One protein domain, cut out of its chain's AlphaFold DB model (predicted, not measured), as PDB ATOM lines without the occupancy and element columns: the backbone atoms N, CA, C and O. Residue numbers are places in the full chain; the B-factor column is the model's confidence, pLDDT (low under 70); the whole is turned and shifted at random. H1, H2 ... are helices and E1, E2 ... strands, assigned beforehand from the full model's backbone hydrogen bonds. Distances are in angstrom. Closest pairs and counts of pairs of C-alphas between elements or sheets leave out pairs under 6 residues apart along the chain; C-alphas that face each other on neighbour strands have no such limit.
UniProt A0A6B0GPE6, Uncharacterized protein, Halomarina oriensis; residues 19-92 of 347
ATOM      1  N   TYR A  19     -16.816  -8.078  -0.991       86.00
ATOM      2  CA  TYR A  19     -17.081  -7.063   0.032       86.00
ATOM      3  C   TYR A  19     -18.555  -7.052   0.438       86.00
ATOM      4  O   TYR A  19     -19.445  -7.326  -0.375       86.00
ATOM      5  N   CYS A  20     -18.832  -6.763   1.710       84.62
ATOM      6  CA  CYS A  20     -20.201  -6.613   2.187       84.62
ATOM      7  C   CYS A  20     -20.859  -5.381   1.542       84.62
ATOM      8  O   CYS A  20     -20.357  -4.273   1.706       84.62
ATOM      9  N   PRO A  21     -22.006  -5.526   0.849       81.75
ATOM     10  CA  PRO A  21     -22.651  -4.403   0.166       81.75
ATOM     11  C   PRO A  21     -23.470  -3.502   1.109       81.75
ATOM     12  O   PRO A  21     -24.173  -2.602   0.654       81.75
ATOM     13  N   SER A  22     -23.461  -3.765   2.422       80.44
ATOM     14  CA  SER A  22     -24.216  -2.960   3.383       80.44
ATOM     15  C   SER A  22     -23.427  -1.701   3.765       80.44
ATOM     16  O   SER A  22     -22.300  -1.836   4.243       80.44
ATOM     17  N   PRO A  23     -24.011  -0.491   3.656       79.25
ATOM     18  CA  PRO A  23     -23.352   0.743   4.078       79.25
ATOM     19  C   PRO A  23     -22.908   0.661   5.546       79.25
ATOM     20  O   PRO A  23     -23.737   0.412   6.420       79.25
ATOM     21  N   GLY A  24     -21.614   0.864   5.811       77.88
ATOM     22  CA  GLY A  24     -21.041   0.830   7.164       77.88
ATOM     23  C   GLY A  24     -20.602  -0.549   7.674       77.88
ATOM     24  O   GLY A  24     -20.275  -0.662   8.851       77.88
ATOM     25  N   CYS A  25     -20.593  -1.587   6.827       82.19
ATOM     26  CA  CYS A  25     -20.031  -2.895   7.162       82.19
ATOM     27  C   CYS A  25     -18.746  -3.155   6.362       82.19
ATOM     28  O   CYS A  25     -18.808  -3.459   5.173       82.19
ATOM     29  N   ASP A  26     -17.591  -3.099   7.029       84.25
ATOM     30  CA  ASP A  26     -16.264  -3.260   6.403       84.25
ATOM     31  C   ASP A  26     -15.823  -4.734   6.282       84.25
ATOM     32  O   ASP A  26     -14.635  -5.046   6.221       84.25
ATOM     33  N   TYR A  27     -16.769  -5.675   6.309       85.06
ATOM     34  CA  TYR A  27     -16.452  -7.097   6.219       85.06
ATOM     35  C   TYR A  27     -16.149  -7.513   4.777       85.06
ATOM     36  O   TYR A  27     -16.937  -7.259   3.863       85.06
ATOM     37  N   ASP A  28     -15.065  -8.261   4.598       87.31
ATOM     38  CA  ASP A  28     -14.699  -8.870   3.326       87.31
ATOM     39  C   ASP A  28     -14.314 -10.352   3.494       87.31
ATOM     40  O   ASP A  28     -14.032 -10.837   4.595       87.31
ATOM     41  N   THR A  29     -14.343 -11.111   2.399       88.88
ATOM     42  CA  THR A  29     -13.902 -12.510   2.391       88.88
ATOM     43  C   THR A  29     -13.488 -12.977   1.001       88.88
ATOM     44  O   THR A  29     -14.013 -12.518  -0.006       88.88
ATOM     45  N   GLU A  30     -12.609 -13.972   0.931       86.94
ATOM     46  CA  GLU A  30     -12.185 -14.608  -0.325       86.94
ATOM     47  C   GLU A  30     -13.261 -15.532  -0.933       86.94
ATOM     48  O   GLU A  30     -13.141 -15.994  -2.066       86.94
ATOM     49  N   SER A  31     -14.349 -15.828  -0.203       84.94
ATOM     50  CA  SER A  31     -15.374 -16.778  -0.657       84.94
ATOM     51  C   SER A  31     -16.779 -16.172  -0.742       84.94
ATOM     52  O   SER A  31     -17.331 -15.659   0.232       84.94
ATOM     53  N   LYS A  32     -17.446 -16.364  -1.888       81.62
ATOM     54  CA  LYS A  32     -18.857 -15.975  -2.091       81.62
ATOM     55  C   LYS A  32     -19.797 -16.587  -1.043       81.62
ATOM     56  O   LYS A  32     -20.811 -15.991  -0.686       81.62
ATOM     57  N   MET A  33     -19.484 -17.793  -0.557       80.50
ATOM     58  CA  MET A  33     -20.246 -18.443   0.513       80.50
ATOM     59  C   MET A  33     -20.015 -17.763   1.866       80.50
ATOM     60  O   MET A  33     -20.982 -17.517   2.585       80.50
ATOM     61  N   GLY A  34     -18.767 -17.415   2.191       83.56
ATOM     62  CA  GLY A  34     -18.430 -16.672   3.403       83.56
ATOM     63  C   GLY A  34     -19.191 -15.353   3.491       83.56
ATOM     64  O   GLY A  34     -19.723 -15.028   4.551       83.56
ATOM     65  N   LEU A  35     -19.351 -14.653   2.362       84.62
ATOM     66  CA  LEU A  35     -20.071 -13.384   2.323       84.62
ATOM     67  C   LEU A  35     -21.563 -13.578   2.603       84.62
ATOM     68  O   LEU A  35     -22.147 -12.847   3.394       84.62
ATOM     69  N   LYS A  36     -22.178 -14.605   2.003       83.19
ATOM     70  CA  LYS A  36     -23.587 -14.950   2.251       83.19
ATOM     71  C   LYS A  36     -23.840 -15.302   3.717       83.19
ATOM     72  O   LYS A  36     -24.864 -14.911   4.271       83.19
ATOM     73  N   VAL A  37     -22.918 -16.043   4.337       83.50
ATOM     74  CA  VAL A  37     -23.013 -16.434   5.750       83.50
ATOM     75  C   VAL A  37     -22.855 -15.226   6.664       83.50
ATOM     76  O   VAL A  37     -23.657 -15.083   7.583       83.50
ATOM     77  N   HIS A  38     -21.870 -14.362   6.404       85.94
ATOM     78  CA  HIS A  38     -21.715 -13.099   7.121       85.94
ATOM     79  C   HIS A  38     -22.994 -12.264   7.008       85.94
ATOM     80  O   HIS A  38     -23.576 -11.895   8.028       85.94
ATOM     81  N   TYR A  39     -23.491 -12.070   5.783       84.75
ATOM     82  CA  TYR A  39     -24.639 -11.209   5.539       84.75
ATOM     83  C   TYR A  39     -25.899 -11.683   6.284       84.75
ATOM     84  O   TYR A  39     -26.601 -10.898   6.908       84.75
ATOM     85  N   GLY A  40     -26.175 -12.990   6.264       80.50
ATOM     86  CA  GLY A  40     -27.358 -13.555   6.922       80.50
ATOM     87  C   GLY A  40     -27.244 -13.736   8.441       80.50
ATOM     88  O   GLY A  40     -28.230 -14.129   9.064       80.50
ATOM     89  N   ARG A  41     -26.060 -13.538   9.039       80.62
ATOM     90  CA  ARG A  41     -25.821 -13.752  10.482       80.62
ATOM     91  C   ARG A  41     -25.352 -12.515  11.237       80.62
ATOM     92  O   ARG A  41     -25.411 -12.542  12.467       80.62
ATOM     93  N   SER A  42     -24.850 -11.484  10.555       80.12
ATOM     94  CA  SER A  42     -24.427 -10.266  11.243       80.12
ATOM     95  C   SER A  42     -25.625  -9.528  11.834       80.12
ATOM     96  O   SER A  42     -26.738  -9.608  11.322       80.12
ATOM     97  N   LYS A  43     -25.379  -8.797  12.922       78.69
ATOM     98  CA  LYS A  43     -26.361  -7.891  13.532       78.69
ATOM     99  C   LYS A  43     -26.397  -6.525  12.846       78.69
ATOM    100  O   LYS A  43     -27.314  -5.754  13.098       78.69
ATOM    101  N   ASP A  44     -25.405  -6.235  12.005       77.19
ATOM    102  CA  ASP A  44     -25.228  -4.921  11.375       77.19
ATOM    103  C   ASP A  44     -26.179  -4.698  10.190       77.19
ATOM    104  O   ASP A  44     -26.381  -3.570   9.744       77.19
ATOM    105  N   HIS A  45     -26.784  -5.767   9.669       80.56
ATOM    106  CA  HIS A  45     -27.756  -5.693   8.588       80.56
ATOM    107  C   HIS A  45     -28.744  -6.860   8.629       80.56
ATOM    108  O   HIS A  45     -28.380  -8.010   8.865       80.56
ATOM    109  N   ASP A  46     -29.995  -6.558   8.296       70.38
ATOM    110  CA  ASP A  46     -31.055  -7.549   8.157       70.38
ATOM    111  C   ASP A  46     -31.223  -8.000   6.698       70.38
ATOM    112  O   ASP A  46     -31.104  -7.202   5.757       70.38
ATOM    113  N   GLY A  47     -31.549  -9.282   6.516       74.19
ATOM    114  CA  GLY A  47     -31.903  -9.873   5.224       74.19
ATOM    115  C   GLY A  47     -30.975 -10.997   4.765       74.19
ATOM    116  O   GLY A  47     -30.139 -11.501   5.512       74.19
ATOM    117  N   SER A  48     -31.144 -11.415   3.512       73.50
ATOM    118  CA  SER A  48     -30.320 -12.440   2.869       73.50
ATOM    119  C   SER A  48     -29.892 -11.986   1.475       73.50
ATOM    120  O   SER A  48     -30.693 -11.486   0.689       73.50
ATOM    121  N   ILE A  49     -28.615 -12.206   1.156       76.88
ATOM    122  CA  ILE A  49     -28.063 -12.079  -0.206       76.88
ATOM    123  C   ILE A  49     -27.854 -13.450  -0.871       76.88
ATOM    124  O   ILE A  49     -27.138 -13.586  -1.865       76.88
ATOM    125  N   ALA A  50     -28.425 -14.515  -0.302       70.62
ATOM    126  CA  ALA A  50     -28.362 -15.847  -0.886       70.62
ATOM    127  C   ALA A  50     -29.381 -15.988  -2.032       70.62
ATOM    128  O   ALA A  50     -30.541 -15.626  -1.876       70.62
ATOM    129  N   GLY A  51     -28.948 -16.554  -3.163       72.06
ATOM    130  CA  GLY A  51     -29.774 -16.758  -4.364       72.06
ATOM    131  C   GLY A  51     -29.425 -15.795  -5.500       72.06
ATOM    132  O   GLY A  51     -28.763 -14.780  -5.271       72.06
ATOM    133  N   ASP A  52     -29.837 -16.136  -6.719       73.56
ATOM    134  CA  ASP A  52     -29.629 -15.307  -7.912       73.56
ATOM    135  C   ASP A  52     -30.687 -14.198  -7.975       73.56
ATOM    136  O   ASP A  52     -31.845 -14.439  -7.625       73.56
ATOM    137  N   LEU A  53     -30.297 -12.995  -8.408       75.56
ATOM    138  CA  LEU A  53     -31.243 -11.926  -8.729       75.56
ATOM    139  C   LEU A  53     -31.915 -12.264 -10.059       75.56
ATOM    140  O   LEU A  53     -31.237 -12.448 -11.067       75.56
ATOM    141  N   ILE A  54     -33.238 -12.358 -10.042       77.44
ATOM    142  CA  ILE A  54     -34.059 -12.699 -11.200       77.44
ATOM    143  C   ILE A  54     -35.159 -11.660 -11.383       77.44
ATOM    144  O   ILE A  54     -35.620 -11.046 -10.420       77.44
ATOM    145  N   GLU A  55     -35.631 -11.512 -12.613       80.69
ATOM    146  CA  GLU A  55     -36.916 -10.882 -12.899       80.69
ATOM    147  C   GLU A  55     -37.974 -11.989 -12.959       80.69
ATOM    148  O   GLU A  55     -37.891 -12.901 -13.784       80.69
ATOM    149  N   CYS A  56     -38.927 -11.988 -12.027       76.81
ATOM    150  CA  CYS A  56     -39.891 -13.078 -11.937       76.81
ATOM    151  C   CYS A  56     -40.844 -13.056 -13.134       76.81
ATOM    152  O   CYS A  56     -41.634 -12.134 -13.269       76.81
ATOM    153  N   LYS A  57     -40.866 -14.114 -13.951       74.12
ATOM    154  CA  LYS A  57     -41.750 -14.177 -15.129       74.12
ATOM    155  C   LYS A  57     -43.256 -14.127 -14.817       74.12
ATOM    156  O   LYS A  57     -44.025 -13.779 -15.703       74.12
ATOM    157  N   GLN A  58     -43.683 -14.465 -13.594       78.81
ATOM    158  CA  GLN A  58     -45.106 -14.435 -13.220       78.81
ATOM    159  C   GLN A  58     -45.591 -13.033 -12.833       78.81
ATOM    160  O   GLN A  58     -46.697 -12.652 -13.197       78.81
ATOM    161  N   CYS A  59     -44.801 -12.277 -12.064       78.50
ATOM    162  CA  CYS A  59     -45.209 -10.961 -11.554       78.50
ATOM    163  C   CYS A  59     -44.389  -9.785 -12.108       78.50
ATOM    164  O   CYS A  59     -44.738  -8.638 -11.856       78.50
ATOM    165  N   GLY A  60     -43.302 -10.043 -12.838       78.00
ATOM    166  CA  GLY A  60     -42.370  -9.041 -13.368       78.00
ATOM    167  C   GLY A  60     -41.433  -8.419 -12.326       78.00
ATOM    168  O   GLY A  60     -40.575  -7.613 -12.672       78.00
ATOM    169  N   GLU A  61     -41.567  -8.763 -11.043       79.12
ATOM    170  CA  GLU A  61     -40.766  -8.134  -9.991       79.12
ATOM    171  C   GLU A  61     -39.343  -8.697  -9.935       79.12
ATOM    172  O   GLU A  61     -39.119  -9.912 -10.004       79.12
ATOM    173  N   LYS A  62     -38.372  -7.795  -9.746       78.94
ATOM    174  CA  LYS A  62     -36.985  -8.159  -9.450       78.94
ATOM    175  C   LYS A  62     -36.904  -8.685  -8.022       78.94
ATOM    176  O   LYS A  62     -37.194  -7.961  -7.074       78.94
ATOM    177  N   ALA A  63     -36.502  -9.938  -7.873       77.25
ATOM    178  CA  ALA A  63     -36.417 -10.621  -6.589       77.25
ATOM    179  C   ALA A  63     -35.260 -11.620  -6.584       77.25
ATOM    180  O   ALA A  63     -34.715 -11.968  -7.632       77.25
ATOM    181  N   ARG A  64     -34.890 -12.126  -5.406       75.56
ATOM    182  CA  ARG A  64     -33.993 -13.282  -5.332       75.56
ATOM    183  C   ARG A  64     -34.779 -14.570  -5.559       75.56
ATOM    184  O   ARG A  64     -35.874 -14.749  -5.030       75.56
ATOM    185  N   ALA A  65     -34.220 -15.472  -6.362       74.88
ATOM    186  CA  ALA A  65     -34.839 -16.757  -6.653       74.88
ATOM    187  C   ALA A  65     -34.976 -17.594  -5.372       74.88
ATOM    188  O   ALA A  65     -33.989 -17.867  -4.688       74.88
ATOM    189  N   THR A  66     -36.192 -18.061  -5.067       69.31
ATOM    190  CA  THR A  66     -36.439 -18.878  -3.864       69.31
ATOM    191  C   THR A  66     -35.832 -20.287  -3.966       69.31
ATOM    192  O   THR A  66     -35.552 -20.922  -2.951       69.31
ATOM    193  N   ILE A  67     -35.644 -20.804  -5.183       64.88
ATOM    194  CA  ILE A  67     -35.124 -22.152  -5.443       64.88
ATOM    195  C   ILE A  67     -33.690 -22.033  -5.966       64.88
ATOM    196  O   ILE A  67     -33.439 -21.327  -6.940       64.88
ATOM    197  N   GLN A  68     -32.751 -22.721  -5.310       59.81
ATOM    198  CA  GLN A  68     -31.357 -22.802  -5.754       59.81
ATOM    199  C   GLN A  68     -31.183 -23.992  -6.709       59.81
ATOM    200  O   GLN A  68     -31.387 -25.137  -6.307       59.81
ATOM    201  N   GLY A  69     -30.792 -23.709  -7.956       57.44
ATOM    202  CA  GLY A  69     -30.670 -24.696  -9.036       57.44
ATOM    203  C   GLY A  69     -31.959 -24.866  -9.857       57.44
ATOM    204  O   GLY A  69     -33.061 -24.745  -9.329       57.44
ATOM    205  N   GLY A  70     -31.805 -25.123 -11.159       58.88
ATOM    206  CA  GLY A  70     -32.886 -25.148 -12.156       58.88
ATOM    207  C   GLY A  70     -32.514 -24.344 -13.407       58.88
ATOM    208  O   GLY A  70     -31.514 -23.625 -13.399       58.88
ATOM    209  N   ASP A  71     -33.294 -24.477 -14.479       62.47
ATOM    210  CA  ASP A  71     -33.211 -23.578 -15.634       62.47
ATOM    211  C   ASP A  71     -33.691 -22.161 -15.255       62.47
ATOM    212  O   ASP A  71     -34.400 -21.971 -14.262       62.47
ATOM    213  N   GLU A  72     -33.306 -21.147 -16.038       62.75
ATOM    214  CA  GLU A  72     -33.773 -19.759 -15.845       62.75
ATOM    215  C   GLU A  72     -35.313 -19.648 -15.894       62.75
ATOM    216  O   GLU A  72     -35.892 -18.701 -15.369       62.75
ATOM    217  N   GLU A  73     -35.997 -20.634 -16.481       64.06
ATOM    218  CA  GLU A  73     -37.459 -20.695 -16.572       64.06
ATOM    219  C   GLU A  73     -38.145 -21.171 -15.285       64.06
ATOM    220  O   GLU A  73     -39.310 -20.846 -15.067       64.06
ATOM    221  N   SER A  74     -37.438 -21.891 -14.411       66.31
ATOM    222  CA  SER A  74     -37.983 -22.424 -13.155       66.31
ATOM    223  C   SER A  74     -37.703 -21.541 -11.931       66.31
ATOM    224  O   SER A  74     -38.014 -21.933 -10.800       66.31
ATOM    225  N   LYS A  75     -37.108 -20.357 -12.122       76.50
ATOM    226  CA  LYS A  75     -36.765 -19.421 -11.043       76.50
ATOM    227  C   LYS A  75     -37.891 -18.393 -10.835       76.50
ATOM    228  O   LYS A  75     -38.290 -17.692 -11.758       76.50
ATOM    229  N   PHE A  76     -38.392 -18.273  -9.600       81.75
ATOM    230  CA  PHE A  76     -39.497 -17.366  -9.236       81.75
ATOM    231  C   PHE A  76     -39.221 -16.621  -7.922       81.75
ATOM    232  O   PHE A  76     -38.446 -17.100  -7.089       81.75
ATOM    233  N   CYS A  77     -39.879 -15.469  -7.733       79.12
ATOM    234  CA  CYS A  77     -39.744 -14.622  -6.540       79.12
ATOM    235  C   CYS A  77     -40.353 -15.243  -5.273       79.12
ATOM    236  O   CYS A  77     -39.996 -14.869  -4.157       79.12
ATOM    237  N   SER A  78     -41.306 -16.166  -5.437       76.19
ATOM    238  CA  SER A  78     -42.001 -16.819  -4.335       76.19
ATOM    239  C   SER A  78     -42.545 -18.189  -4.736       76.19
ATOM    240  O   SER A  78     -42.762 -18.498  -5.914       76.19
ATOM    241  N   ARG A  79     -42.830 -19.019  -3.726       75.75
ATOM    242  CA  ARG A  79     -43.504 -20.314  -3.917       75.75
ATOM    243  C   ARG A  79     -44.924 -20.152  -4.472       75.75
ATOM    244  O   ARG A  79     -45.391 -21.056  -5.159       75.75
ATOM    245  N   GLU A  80     -45.579 -19.027  -4.193       78.62
ATOM    246  CA  GLU A  80     -46.907 -18.689  -4.718       78.62
ATOM    247  C   GLU A  80     -46.842 -18.384  -6.214       78.62
ATOM    248  O   GLU A  80     -47.554 -19.021  -6.984       78.62
ATOM    249  N   CYS A  81     -45.917 -17.521  -6.650       77.12
ATOM    250  CA  CYS A  81     -45.707 -17.230  -8.072       77.12
ATOM    251  C   CYS A  81     -45.289 -18.478  -8.860       77.12
ATOM    252  O   CYS A  81     -45.823 -18.737  -9.934       77.12
ATOM    253  N   HIS A  82     -44.415 -19.316  -8.293       76.69
ATOM    254  CA  HIS A  82     -44.096 -20.621  -8.879       76.69
ATOM    255  C   HIS A  82     -45.326 -21.547  -8.953       76.69
ATOM    256  O   HIS A  82     -45.459 -22.341  -9.883       76.69
ATOM    257  N   GLY A  83     -46.217 -21.490  -7.961       76.69
ATOM    258  CA  GLY A  83     -47.468 -22.245  -7.936       76.69
ATOM    259  C   GLY A  83     -48.431 -21.815  -9.042       76.69
ATOM    260  O   GLY A  83     -48.897 -22.675  -9.786       76.69
ATOM    261  N   LEU A  84     -48.653 -20.505  -9.174       79.06
ATOM    262  CA  LEU A  84     -49.504 -19.892 -10.198       79.06
ATOM    263  C   LEU A  84     -48.994 -20.191 -11.609       79.06
ATOM    264  O   LEU A  84     -49.739 -20.707 -12.441       79.06
ATOM    265  N   TRP A  85     -47.693 -20.004 -11.842       79.88
ATOM    266  CA  TRP A  85     -47.090 -20.315 -13.133       79.88
ATOM    267  C   TRP A  85     -47.271 -21.793 -13.509       79.88
ATOM    268  O   TRP A  85     -47.670 -22.111 -14.628       79.88
ATOM    269  N   LYS A  86     -47.062 -22.718 -12.557       71.56
ATOM    270  CA  LYS A  86     -47.300 -24.156 -12.778       71.56
ATOM    271  C   LYS A  86     -48.761 -24.475 -13.077       71.56
ATOM    272  O   LYS A  86     -49.007 -25.363 -13.889       71.56
ATOM    273  N   SER A  87     -49.709 -23.803 -12.428       71.00
ATOM    274  CA  SER A  87     -51.131 -24.004 -12.717       71.00
ATOM    275  C   SER A  87     -51.549 -23.456 -14.075       71.00
ATOM    276  O   SER A  87     -52.510 -23.963 -14.630       71.00
ATOM    277  N   GLU A  88     -50.845 -22.469 -14.621       72.62
ATOM    278  CA  GLU A  88     -51.152 -21.907 -15.942       72.62
ATOM    279  C   GLU A  88     -50.444 -22.663 -17.078       72.62
ATOM    280  O   GLU A  88     -51.023 -22.838 -18.144       72.62
ATOM    281  N   HIS A  89     -49.224 -23.162 -16.844       69.00
ATOM    282  CA  HIS A  89     -48.345 -23.670 -17.908       69.00
ATOM    283  C   HIS A  89     -48.073 -25.183 -17.864       69.00
ATOM    284  O   HIS A  89     -47.460 -25.718 -18.781       69.00
ATOM    285  N   ARG A  90     -48.476 -25.904 -16.807       63.84
ATOM    286  CA  ARG A  90     -48.281 -27.367 -16.694       63.84
ATOM    287  C   ARG A  90     -49.603 -28.092 -16.448       63.84
ATOM    288  O   ARG A  90     -49.742 -28.824 -15.467       63.84
ATOM    289  N   LEU A  91     -50.567 -27.886 -17.343       59.34
ATOM    290  CA  LEU A  91     -51.858 -28.575 -17.345       59.34
ATOM    291  C   LEU A  91     -51.986 -29.510 -18.548       59.34
ATOM    292  O   LEU A  91     -51.441 -29.251 -19.613       59.34
ATOM    293  N   GLY A  92     -52.753 -30.588 -18.382       64.88
ATOM    294  CA  GLY A  92     -53.109 -31.469 -19.493       64.88
ATOM    295  C   GLY A  92     -51.898 -32.142 -20.141       64.88
ATOM    296  O   GLY A  92     -51.074 -32.730 -19.441       64.88
TER     297      GLY A  92
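Overview. This is residues 19 to 92 of the 347 residues of an uncharacterized protein of Halomarina oriensis (UniProt A0A6B0GPE6). With little regular structure, this is a loose rod: the small hairpin of E1 and E2 lies in the middle, H1 with the loop of residues 19 to 31 makes one end, and H2 lies toward the other. The 74 printed residues run H1, E1, E2, H2; the sheet, E1 - E2, is antiparallel. The class is mixed, with only 27 residues in named elements. The radius of gyration of the C-alphas is 15.4 A and the spans are 52 by 19 by 16 A.

Along the chain. E1 is residues 53 to 55 and E2 residues 62 to 64. H1, residues 32 to 41, is 14.5 A long and begins at C-alpha 32 (-18.857, -15.975, -2.091). H2, residues 79 to 89, is 15.2 A long and ends at C-alpha 89 (-48.345, -23.670, -17.908).

Arrangement. E1 and E2 form an antiparallel hairpin at 140 degrees; N 54 and O 63 are within hydrogen-bond range, 2.9 A. H1 is apart from E2 and H2, and E1 from H2. In H1 and H2 every O i to N i+4 pair is within hydrogen-bond range.

Size, cuts and confidence. The C-alphas farthest apart, Asp 26 and Gly 92, are 53.1 A apart. The printed part has no cut. Links H1 to E1 and E2 to H2 are long. Residues 66 to 74 and 89 to 92 have pLDDT under 70.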